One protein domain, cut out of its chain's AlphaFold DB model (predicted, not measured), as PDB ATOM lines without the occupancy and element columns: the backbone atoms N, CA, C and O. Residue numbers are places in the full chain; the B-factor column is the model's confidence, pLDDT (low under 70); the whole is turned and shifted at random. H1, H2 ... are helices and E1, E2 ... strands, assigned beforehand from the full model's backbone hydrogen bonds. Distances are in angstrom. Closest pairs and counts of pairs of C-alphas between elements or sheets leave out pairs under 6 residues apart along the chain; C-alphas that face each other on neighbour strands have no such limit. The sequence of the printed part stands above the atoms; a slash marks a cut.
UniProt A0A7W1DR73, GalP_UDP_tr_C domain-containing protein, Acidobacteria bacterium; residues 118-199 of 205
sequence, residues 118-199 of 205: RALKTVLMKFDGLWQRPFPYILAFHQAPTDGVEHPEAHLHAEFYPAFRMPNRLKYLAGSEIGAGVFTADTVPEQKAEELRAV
ATOM      1  N   ARG A 118      50.034  24.130  62.464       87.38
ATOM      2  CA  ARG A 118      49.645  25.393  61.825       87.38
ATOM      3  C   ARG A 118      49.192  25.191  60.383       87.38
ATOM      4  O   ARG A 118      48.224  25.838  59.990       87.38
ATOM      5  N   ALA A 119      49.813  24.291  59.617       89.12
ATOM      6  CA  ALA A 119      49.377  23.997  58.253       89.12
ATOM      7  C   ALA A 119      47.955  23.422  58.245       89.12
ATOM      8  O   ALA A 119      47.097  23.932  57.526       89.12
ATOM      9  N   LEU A 120      47.671  22.447  59.119       88.81
ATOM     10  CA  LEU A 120      46.330  21.870  59.244       88.81
ATOM     11  C   LEU A 120      45.286  22.928  59.640       88.81
ATOM     12  O   LEU A 120      44.271  23.056  58.957       88.81
ATOM     13  N   LYS A 121      45.551  23.742  60.680       90.62
ATOM     14  CA  LYS A 121      44.652  24.852  61.072       90.62
ATOM     15  C   LYS A 121      44.419  25.816  59.906       90.62
ATOM     16  O   LYS A 121      43.280  26.185  59.643       90.62
ATOM     17  N   THR A 122      45.475  26.182  59.181       93.00
ATOM     18  CA  THR A 122      45.398  27.091  58.026       93.00
ATOM     19  C   THR A 122      44.479  26.542  56.942       93.00
ATOM     20  O   THR A 122      43.607  27.260  56.463       93.00
ATOM     21  N   VAL A 123      44.651  25.273  56.561       92.69
ATOM     22  CA  VAL A 123      43.833  24.627  55.523       92.69
ATOM     23  C   VAL A 123      42.367  24.563  55.948       92.69
ATOM     24  O   VAL A 123      41.495  24.934  55.165       92.69
ATOM     25  N   LEU A 124      42.092  24.180  57.196       92.50
ATOM     26  CA  LEU A 124      40.732  24.127  57.736       92.50
ATOM     27  C   LEU A 124      40.050  25.499  57.735       92.50
ATOM     28  O   LEU A 124      38.953  25.637  57.204       92.50
ATOM     29  N   MET A 125      40.732  26.534  58.229       94.44
ATOM     30  CA  MET A 125      40.199  27.901  58.220       94.44
ATOM     31  C   MET A 125      39.980  28.429  56.797       94.44
ATOM     32  O   MET A 125      39.040  29.184  56.549       94.44
ATOM     33  N   LYS A 126      40.832  28.039  55.842       95.44
ATOM     34  CA  LYS A 126      40.652  28.399  54.431       95.44
ATOM     35  C   LYS A 126      39.422  27.725  53.840       95.44
ATOM     36  O   LYS A 126      38.692  28.376  53.100       95.44
ATOM     37  N   PHE A 127      39.161  26.463  54.177       94.06
ATOM     38  CA  PHE A 127      37.917  25.804  53.786       94.06
ATOM     39  C   PHE A 127      36.697  26.489  54.404       94.06
ATOM     40  O   PHE A 127      35.729  26.739  53.685       94.06
ATOM     41  N   ASP A 128      36.756  26.868  55.681       94.06
ATOM     42  CA  ASP A 128      35.663  27.601  56.324       94.06
ATOM     43  C   ASP A 128      35.365  28.923  55.601       94.06
ATOM     44  O   ASP A 128      34.211  29.239  55.307       94.06
ATOM     45  N   GLY A 129      36.413  29.680  55.256       94.12
ATOM     46  CA  GLY A 129      36.290  30.933  54.512       94.12
ATOM     47  C   GLY A 129      35.813  30.740  53.069       94.12
ATOM     48  O   GLY A 129      34.964  31.499  52.606       94.12
ATOM     49  N   LEU A 130      36.292  29.700  52.375       92.88
ATOM     50  CA  LEU A 130      35.870  29.365  51.009       92.88
ATOM     51  C   LEU A 130      34.369  29.051  50.949       92.88
ATOM     52  O   LEU A 130      33.680  29.471  50.022       92.88
ATOM     53  N   TRP A 131      33.859  28.326  51.947       90.06
ATOM     54  CA  TRP A 131      32.452  27.932  52.027       90.06
ATOM     55  C   TRP A 131      31.578  28.919  52.814       90.06
ATOM     56  O   TRP A 131      30.358  28.746  52.849       90.06
ATOM     57  N   GLN A 132      32.187  29.943  53.424       91.75
ATOM     58  CA  GLN A 132      31.555  30.945  54.290       91.75
ATOM     59  C   GLN A 132      30.718  30.327  55.423       91.75
ATOM     60  O   GLN A 132      29.626  30.790  55.754       91.75
ATOM     61  N   ARG A 133      31.218  29.234  55.998       90.56
ATOM     62  CA  ARG A 133      30.592  28.476  57.090       90.56
ATOM     63  C   ARG A 133      31.620  27.518  57.687       90.56
ATOM     64  O   ARG A 133      32.546  27.158  56.971       90.56
ATOM     65  N   PRO A 134      31.402  26.989  58.902       91.88
ATOM     66  CA  PRO A 134      32.130  25.809  59.355       91.88
ATOM     67  C   PRO A 134      31.971  24.678  58.329       91.88
ATOM     68  O   PRO A 134      30.848  24.226  58.058       91.88
ATOM     69  N   PHE A 135      33.075  24.288  57.699       89.69
ATOM     70  CA  PHE A 135      33.115  23.348  56.592       89.69
ATOM     71  C   PHE A 135      33.010  21.915  57.126       89.69
ATOM     72  O   PHE A 135      33.881  21.481  57.880       89.69
ATOM     73  N   PRO A 136      31.960  21.150  56.775       89.94
ATOM     74  CA  PRO A 136      31.883  19.749  57.161       89.94
ATOM     75  C   PRO A 136      32.682  18.885  56.184       89.94
ATOM     76  O   PRO A 136      32.476  18.936  54.967       89.94
ATOM     77  N   TYR A 137      33.551  18.045  56.736       91.19
ATOM     78  CA  TYR A 137      34.403  17.144  55.973       91.19
ATOM     79  C   TYR A 137      34.571  15.800  56.672       91.19
ATOM     80  O   TYR A 137      34.456  15.686  57.892       91.19
ATOM     81  N   ILE A 138      34.902  14.790  55.871       92.06
ATOM     82  CA  ILE A 138      35.606  13.601  56.347       92.06
ATOM     83  C   ILE A 138      37.098  13.870  56.139       92.06
ATOM     84  O   ILE A 138      37.498  14.299  55.056       92.06
ATOM     85  N   LEU A 139      37.897  13.654  57.184       93.88
ATOM     86  CA  LEU A 139      39.353  13.758  57.137       93.88
ATOM     87  C   LEU A 139      39.949  12.362  57.227       93.88
ATOM     88  O   LEU A 139      39.732  11.665  58.218       93.88
ATOM     89  N   ALA A 140      40.694  11.978  56.199       94.12
ATOM     90  CA  ALA A 140      41.456  10.740  56.177       94.12
ATOM     91  C   ALA A 140      42.948  11.052  56.302       94.12
ATOM     92  O   ALA A 140      43.430  12.032  55.736       94.12
ATOM     93  N   PHE A 141      43.672  10.218  57.044       90.50
ATOM     94  CA  PHE A 141      45.129  10.245  57.108       90.50
ATOM     95  C   PHE A 141      45.666   8.938  56.548       90.50
ATOM     96  O   PHE A 141      45.264   7.859  56.984       90.50
ATOM     97  N   HIS A 142      46.608   9.053  55.623       89.81
ATOM     98  CA  HIS A 142      47.312   7.929  55.031       89.81
ATOM     99  C   HIS A 142      48.771   8.050  55.438       89.81
ATOM    100  O   HIS A 142      49.481   8.925  54.950       89.81
ATOM    101  N   GLN A 143      49.199   7.222  56.386       85.44
ATOM    102  CA  GLN A 143      50.596   7.143  56.807       85.44
ATOM    103  C   GLN A 143      51.356   6.111  55.970       85.44
ATOM    104  O   GLN A 143      50.759   5.168  55.449       85.44
ATOM    105  N   ALA A 144      52.678   6.261  55.894       85.88
ATOM    106  CA  ALA A 144      53.537   5.202  55.379       85.88
ATOM    107  C   ALA A 144      53.435   3.936  56.261       85.88
ATOM    108  O   ALA A 144      53.109   4.048  57.455       85.88
ATOM    109  N   PRO A 145      53.703   2.739  55.705       86.50
ATOM    110  CA  PRO A 145      53.819   1.520  56.497       86.50
ATOM    111  C   PRO A 145      54.814   1.682  57.658       86.50
ATOM    112  O   PRO A 145      55.747   2.479  57.600       86.50
ATOM    113  N   THR A 146      54.573   0.950  58.749       83.81
ATOM    114  CA  THR A 146      55.351   1.050  60.005       83.81
ATOM    115  C   THR A 146      56.058  -0.259  60.357       83.81
ATOM    116  O   THR A 146      56.333  -0.535  61.520       83.81
ATOM    117  N   ASP A 147      56.350  -1.076  59.348       86.50
ATOM    118  CA  ASP A 147      57.008  -2.384  59.470       86.50
ATOM    119  C   ASP A 147      58.540  -2.300  59.624       86.50
ATOM    120  O   ASP A 147      59.213  -3.323  59.744       86.50
ATOM    121  N   GLY A 148      59.094  -1.084  59.673       84.69
ATOM    122  CA  GLY A 148      60.524  -0.835  59.850       84.69
ATOM    123  C   GLY A 148      61.334  -0.855  58.552       84.69
ATOM    124  O   GLY A 148      62.559  -0.757  58.622       84.69
ATOM    125  N   VAL A 149      60.681  -0.959  57.392       89.06
ATOM    126  CA  VAL A 149      61.311  -0.864  56.068       89.06
ATOM    127  C   VAL A 149      61.106   0.541  55.489       89.06
ATOM    128  O   VAL A 149      60.138   1.232  55.810       89.06
ATOM    129  N   GLU A 150      62.039   1.013  54.657       87.31
ATOM    130  CA  GLU A 150      61.845   2.268  53.923       87.31
ATOM    131  C   GLU A 150      60.823   2.094  52.794       87.31
ATOM    132  O   GLU A 150      60.958   1.207  51.954       87.31
ATOM    133  N   HIS A 151      59.851   3.008  52.744       89.12
ATOM    134  CA  HIS A 151      58.810   3.069  51.717       89.12
ATOM    135  C   HIS A 151      58.831   4.428  51.006       89.12
ATOM    136  O   HIS A 151      57.970   5.268  51.280       89.12
ATOM    137  N   PRO A 152      59.810   4.701  50.119       90.69
ATOM    138  CA  PRO A 152      59.896   5.975  49.396       90.69
ATOM    139  C   PRO A 152      58.672   6.253  48.507       90.69
ATOM    140  O   PRO A 152      58.400   7.401  48.164       90.69
ATOM    141  N   GLU A 153      57.922   5.215  48.135       92.06
ATOM    142  CA  GLU A 153      56.661   5.303  47.404       92.06
ATOM    143  C   GLU A 153      55.490   5.834  48.248       92.06
ATOM    144  O   GLU A 153      54.492   6.293  47.689       92.06
ATOM    145  N   ALA A 154      55.595   5.792  49.578       89.81
ATOM    146  CA  ALA A 154      54.546   6.207  50.497       89.81
ATOM    147  C   ALA A 154      54.945   7.484  51.246       89.81
ATOM    148  O   ALA A 154      56.051   7.623  51.760       89.81
ATOM    149  N   HIS A 155      54.010   8.422  51.368       85.88
ATOM    150  CA  HIS A 155      54.195   9.634  52.158       85.88
ATOM    151  C   HIS A 155      52.964   9.883  53.022       85.88
ATOM    152  O   HIS A 155      51.835   9.603  52.608       85.88
ATOM    153  N   LEU A 156      53.189  10.439  54.216       85.56
ATOM    154  CA  LEU A 156      52.088  10.911  55.043       85.56
ATOM    155  C   LEU A 156      51.335  12.010  54.290       85.56
ATOM    156  O   LEU A 156      51.914  13.046  53.963       85.56
ATOM    157  N   HIS A 157      50.044  11.811  54.077       88.62
ATOM    158  CA  HIS A 157      49.158  12.853  53.577       88.62
ATOM    159  C   HIS A 157      47.795  12.788  54.259       88.62
ATOM    160  O   HIS A 157      47.417  11.790  54.881       88.62
ATOM    161  N   ALA A 158      47.082  13.906  54.167       90.62
ATOM    162  CA  ALA A 158      45.740  14.059  54.686       90.62
ATOM    163  C   ALA A 158      44.800  14.448  53.546       90.62
ATOM    164  O   ALA A 158      45.117  15.335  52.750       90.62
ATOM    165  N   GLU A 159      43.641  13.807  53.491       93.12
ATOM    166  CA  GLU A 159      42.628  14.043  52.468       93.12
ATOM    167  C   GLU A 159      41.377  14.645  53.101       93.12
ATOM    168  O   GLU A 159      40.866  14.145  54.107       93.12
ATOM    169  N   PHE A 160      40.867  15.717  52.493       91.06
ATOM    170  CA  PHE A 160      39.627  16.369  52.902       91.06
ATOM    171  C   PHE A 160      38.537  16.043  51.893       91.06
ATOM    172  O   PHE A 160      38.597  16.482  50.745       91.06
ATOM    173  N   TYR A 161      37.513  15.320  52.338       89.12
ATOM    174  CA  TYR A 161      36.356  14.978  51.520       89.12
ATOM    175  C   TYR A 161      35.158  15.862  51.893       89.12
ATOM    176  O   TYR A 161      34.577  15.676  52.968       89.12
ATOM    177  N   PRO A 162      34.763  16.819  51.027       85.62
ATOM    178  CA  PRO A 162      33.599  17.664  51.262       85.62
ATOM    179  C   PRO A 162      32.307  16.843  51.277       85.62
ATOM    180  O   PRO A 162      32.062  16.047  50.368       85.62
ATOM    181  N   ALA A 163      31.418  17.118  52.233       85.44
ATOM    182  CA  ALA A 163      30.059  16.563  52.205       85.44
ATOM    183  C   ALA A 163      29.173  17.207  51.115       85.44
ATOM    184  O   ALA A 163      28.156  16.645  50.699       85.44
ATOM    185  N   PHE A 164      29.547  18.402  50.646       85.31
ATOM    186  CA  PHE A 164      28.759  19.209  49.717       85.31
ATOM    187  C   PHE A 164      29.364  19.249  48.312       85.31
ATOM    188  O   PHE A 164      30.571  19.390  48.136       85.31
ATOM    189  N   ARG A 165      28.497  19.201  47.297       83.44
ATOM    190  CA  ARG A 165      28.852  19.412  45.884       83.44
ATOM    191  C   ARG A 165      28.826  20.892  45.488       83.44
ATOM    192  O   ARG A 165      29.567  21.287  44.592       83.44
ATOM    193  N   MET A 166      27.935  21.666  46.112       82.00
ATOM    194  CA  MET A 166      27.705  23.109  45.931       82.00
ATOM    195  C   MET A 166      27.158  23.700  47.242       82.00
ATOM    196  O   MET A 166      26.728  22.919  48.101       82.00
ATOM    197  N   PRO A 167      27.117  25.039  47.419       80.94
ATOM    198  CA  PRO A 167      26.477  25.648  48.584       80.94
ATOM    199  C   PRO A 167      25.068  25.077  48.800       80.94
ATOM    200  O   PRO A 167      24.209  25.163  47.926       80.94
ATOM    201  N   ASN A 168      24.856  24.440  49.955       82.00
ATOM    202  CA  ASN A 168      23.599  23.797  50.362       82.00
ATOM    203  C   ASN A 168      23.131  22.597  49.507       82.00
ATOM    204  O   ASN A 168      21.955  22.242  49.547       82.00
ATOM    205  N   ARG A 169      24.029  21.927  48.770       86.50
ATOM    206  CA  ARG A 169      23.716  20.683  48.041       86.50
ATOM    207  C   ARG A 169      24.697  19.574  48.408       86.50
ATOM    208  O   ARG A 169      25.897  19.719  48.183       86.50
ATOM    209  N   LEU A 170      24.185  18.461  48.930       87.12
ATOM    210  CA  LEU A 170      24.986  17.278  49.255       87.12
ATOM    211  C   LEU A 170      25.583  16.631  48.002       87.12
ATOM    212  O   LEU A 170      25.004  16.694  46.913       87.12
ATOM    213  N   LYS A 171      26.758  16.019  48.167       85.25
ATOM    214  CA  LYS A 171      27.364  15.173  47.141       85.25
ATOM    215  C   LYS A 171      26.657  13.814  47.130       85.25
ATOM    216  O   LYS A 171      26.571  13.152  48.159       85.25
ATOM    217  N   TYR A 172      26.190  13.406  45.955       84.69
ATOM    218  CA  TYR A 172      25.736  12.047  45.664       84.69
ATOM    219  C   TYR A 172      26.672  11.444  44.623       84.69
ATOM    220  O   TYR A 172      27.229  12.192  43.815       84.69
ATOM    221  N   LEU A 173      26.837  10.121  44.650       83.81
ATOM    222  CA  LEU A 173      27.612   9.435  43.622       83.81
ATOM    223  C   LEU A 173      26.930   9.610  42.259       83.81
ATOM    224  O   LEU A 173      25.716   9.425  42.127       83.81
ATOM    225  N   ALA A 174      27.709  10.000  41.259       83.75
ATOM    226  CA  ALA A 174      27.260  10.146  39.887       83.75
ATOM    227  C   ALA A 174      27.002   8.774  39.243       83.75
ATOM    228  O   ALA A 174      27.556   7.754  39.649       83.75
ATOM    229  N   GLY A 175      26.190   8.744  38.182       84.31
ATOM    230  CA  GLY A 175      25.889   7.504  37.458       84.31
ATOM    231  C   GLY A 175      27.131   6.813  36.881       84.31
ATOM    232  O   GLY A 175      27.185   5.588  36.870       84.31
ATOM    233  N   SER A 176      28.152   7.570  36.466       87.00
ATOM    234  CA  SER A 176      29.447   7.023  36.032       87.00
ATOM    235  C   SER A 176      30.226   6.368  37.177       87.00
ATOM    236  O   SER A 176      30.856   5.334  36.974       87.00
ATOM    237  N   GLU A 177      30.148   6.929  38.385       89.19
ATOM    238  CA  GLU A 177      30.803   6.392  39.581       89.19
ATOM    239  C   GLU A 177      30.106   5.101  40.034       89.19
ATOM    240  O   GLU A 177      30.768   4.091  40.250       89.19
ATOM    241  N   ILE A 178      28.768   5.107  40.105       88.56
ATOM    242  CA  ILE A 178      27.971   3.936  40.513       88.56
ATOM    243  C   ILE A 178      28.021   2.829  39.453       88.56
ATOM    244  O   ILE A 178      28.177   1.658  39.785       88.56
ATOM    245  N   GLY A 179      27.830   3.185  38.182       88.00
ATOM    246  CA  GLY A 179      27.627   2.224  37.098       88.00
ATOM    247  C   GLY A 179      28.910   1.739  36.431       88.00
ATOM    248  O   GLY A 179      28.933   0.621  35.924       88.00
ATOM    249  N   ALA A 180      29.967   2.558  36.417       88.69
ATOM    250  CA  ALA A 180      31.216   2.248  35.718       88.69
ATOM    251  C   ALA A 180      32.472   2.357  36.602       88.69
ATOM    252  O   ALA A 180      33.563   2.066  36.121       88.69
ATOM    253  N   GLY A 181      32.354   2.775  37.869       85.44
ATOM    254  CA  GLY A 181      33.510   2.973  38.753       85.44
ATOM    255  C   GLY A 181      34.424   4.127  38.328       85.44
ATOM    256  O   GLY A 181      35.579   4.180  38.745       85.44
ATOM    257  N   VAL A 182      33.933   5.039  37.482       85.38
ATOM    258  CA  VAL A 182      34.724   6.148  36.937       85.38
ATOM    259  C   VAL A 182      34.411   7.431  37.699       85.38
ATOM    260  O   VAL A 182      33.315   7.984  37.587       85.38
ATOM    261  N   PHE A 183      35.406   7.912  38.443       80.62
ATOM    262  CA  PHE A 183      35.353   9.155  39.207       80.62
ATOM    263  C   PHE A 183      35.843  10.322  38.353       80.62
ATOM    264  O   PHE A 183      36.992  10.343  37.913       80.62
ATOM    265  N   THR A 184      34.971  11.303  38.125       79.94
ATOM    266  CA  THR A 184      35.280  12.504  37.343       79.94
ATOM    267  C   THR A 184      34.983  13.760  38.147       79.94
ATOM    268  O   THR A 184      34.017  13.829  38.905       79.94
ATOM    269  N   ALA A 185      35.816  14.781  37.963       80.06
ATOM    270  CA  ALA A 185      35.601  16.107  38.517       80.06
ATOM    271  C   ALA A 185      35.568  17.130  37.378       80.06
ATOM    272  O   ALA A 185      36.511  17.219  36.598       80.06
ATOM    273  N   ASP A 186      34.511  17.940  37.316       81.94
ATOM    274  CA  ASP A 186      34.343  18.988  36.292       81.94
ATOM    275  C   ASP A 186      35.146  20.263  36.617       81.94
ATOM    276  O   ASP A 186      34.744  21.378  36.288       81.94
ATOM    277  N   THR A 187      36.241  20.129  37.364       86.00
ATOM    278  CA  THR A 187      37.023  21.249  37.890       86.00
ATOM    279  C   THR A 187      38.500  21.004  37.673       86.00
ATOM    280  O   THR A 187      38.984  19.904  37.926       86.00
ATOM    281  N   VAL A 188      39.221  22.054  37.290       92.75
ATOM    282  CA  VAL A 188      40.676  22.016  37.164       92.75
ATOM    283  C   VAL A 188      41.299  22.116  38.566       92.75
ATOM    284  O   VAL A 188      41.012  23.088  39.278       92.75
ATOM    285  N   PRO A 189      42.124  21.145  38.997       91.69
ATOM    286  CA  PRO A 189      42.731  21.149  40.329       91.69
ATOM    287  C   PRO A 189      43.508  22.432  40.642       91.69
ATOM    288  O   PRO A 189      43.397  22.969  41.742       91.69
ATOM    289  N   GLU A 190      44.238  22.970  39.666       95.31
ATOM    290  CA  GLU A 190      45.044  24.184  39.798       95.31
ATOM    291  C   GLU A 190      44.177  25.410  40.104       95.31
ATOM    292  O   GLU A 190      44.519  26.196  40.988       95.31
ATOM    293  N   GLN A 191      43.023  25.529  39.439       94.81
ATOM    294  CA  GLN A 191      42.065  26.610  39.683       94.81
ATOM    295  C   GLN A 191      41.473  26.508  41.093       94.81
ATOM    296  O   GLN A 191      41.391  27.502  41.811       94.81
ATOM    297  N   LYS A 192      41.114  25.298  41.541       91.81
ATOM    298  CA  LYS A 192      40.591  25.090  42.904       91.81
ATOM    299  C   LYS A 192      41.636  25.330  43.983       91.81
ATOM    300  O   LYS A 192      41.317  25.883  45.035       91.81
ATOM    301  N   ALA A 193      42.888  24.979  43.713       94.25
ATOM    302  CA  ALA A 193      43.991  25.306  44.598       94.25
ATOM    303  C   ALA A 193      44.209  26.826  44.691       94.25
ATOM    304  O   ALA A 193      44.473  27.328  45.783       94.25
ATOM    305  N   GLU A 194      44.086  27.560  43.582       96.38
ATOM    306  CA  GLU A 194      44.167  29.025  43.564       96.38
ATOM    307  C   GLU A 194      43.028  29.675  44.366       96.38
ATOM    308  O   GLU A 194      43.304  30.499  45.240       96.38
ATOM    309  N   GLU A 195      41.781  29.234  44.167       94.94
ATOM    310  CA  GLU A 195      40.612  29.686  44.942       94.94
ATOM    311  C   GLU A 195      40.838  29.525  46.458       94.94
ATOM    312  O   GLU A 195      40.645  30.468  47.228       94.94
ATOM    313  N   LEU A 196      41.310  28.354  46.905       94.31
ATOM    314  CA  LEU A 196      41.584  28.093  48.322       94.31
ATOM    315  C   LEU A 196      42.773  28.920  48.850       94.31
ATOM    316  O   LEU A 196      42.765  29.410  49.989       94.31
ATOM    317  N   ARG A 197      43.820  29.109  48.035       95.62
ATOM    318  CA  ARG A 197      44.974  29.949  48.393       95.62
ATOM    319  C   ARG A 197      44.578  31.412  48.579       95.62
ATOM    320  O   ARG A 197      45.110  32.030  49.502       95.62
ATOM    321  N   ALA A 198      43.624  31.923  47.802       97.25
ATOM    322  CA  ALA A 198      43.146  33.303  47.882       97.25
ATOM    323  C   ALA A 198      42.383  33.638  49.183       97.25
ATOM    324  O   ALA A 198      42.288  34.807  49.552       97.25
ATOM    325  N   VAL A 199      41.870  32.640  49.916       97.44
ATOM    326  CA  VAL A 199      41.158  32.868  51.188       97.44
ATOM    327  C   VAL A 199      42.120  33.358  52.278       97.44
ATOM    328  O   VAL A 199      43.011  32.622  52.705       97.44
TER     329      VAL A 199
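This is residues 118 to 199 of the 205 residues of the protein "GalP_UDP_tr_C domain-containing protein" of Acidobacteria bacterium (UniProt A0A7W1DR73). A two-stranded antiparallel hairpin, E1 and E2, runs through a loose frame: H1 lies near E2, H3 meets H1, and H2 sits alone on the far side of the hairpin from H1. Residues 146 to 151 stick out from the hairpin's loop. The 82 printed residues include three named helices and three named strands, in the order H1, E1, E2, E3, H2, H3, class mixed. The whole is loose, radius of gyration of the C-alphas 15.8 A, spans 45 by 39 by 22 A.

In the hairpin of E1, residues 137 to 142, and E2, residues 157 to 162, N 140 and O 159 are within hydrogen-bond range at 3.0 A. E2 runs on into E3, residues 164 to 166, at 61 degrees; E3 pairs with no named strand. H1, residues 118 to 131, touches H3, residues 189 to 198, about perpendicular at 84 degrees; the closest C-alphas, of Lys 126 and Leu 196, are 6.2 A apart. H2, residues 175 to 180, touches no helix. Every O i to N i+4 pair in H1, H2 and H3 is within hydrogen-bond range.

H1 runs 20.0 A from C-alpha 118 at (49.645, 25.393, 61.825), E1 15.9 A, E2 16.4 A, and H3 14.3 A to C-alpha 198 at (43.146, 33.303, 47.882).

The C-alphas farthest apart, of Val 149 and Asn 168, are 45.4 A apart. E1 to E2 is a long link. The printed part has no cut, and no printed residue is under 70 in pLDDT.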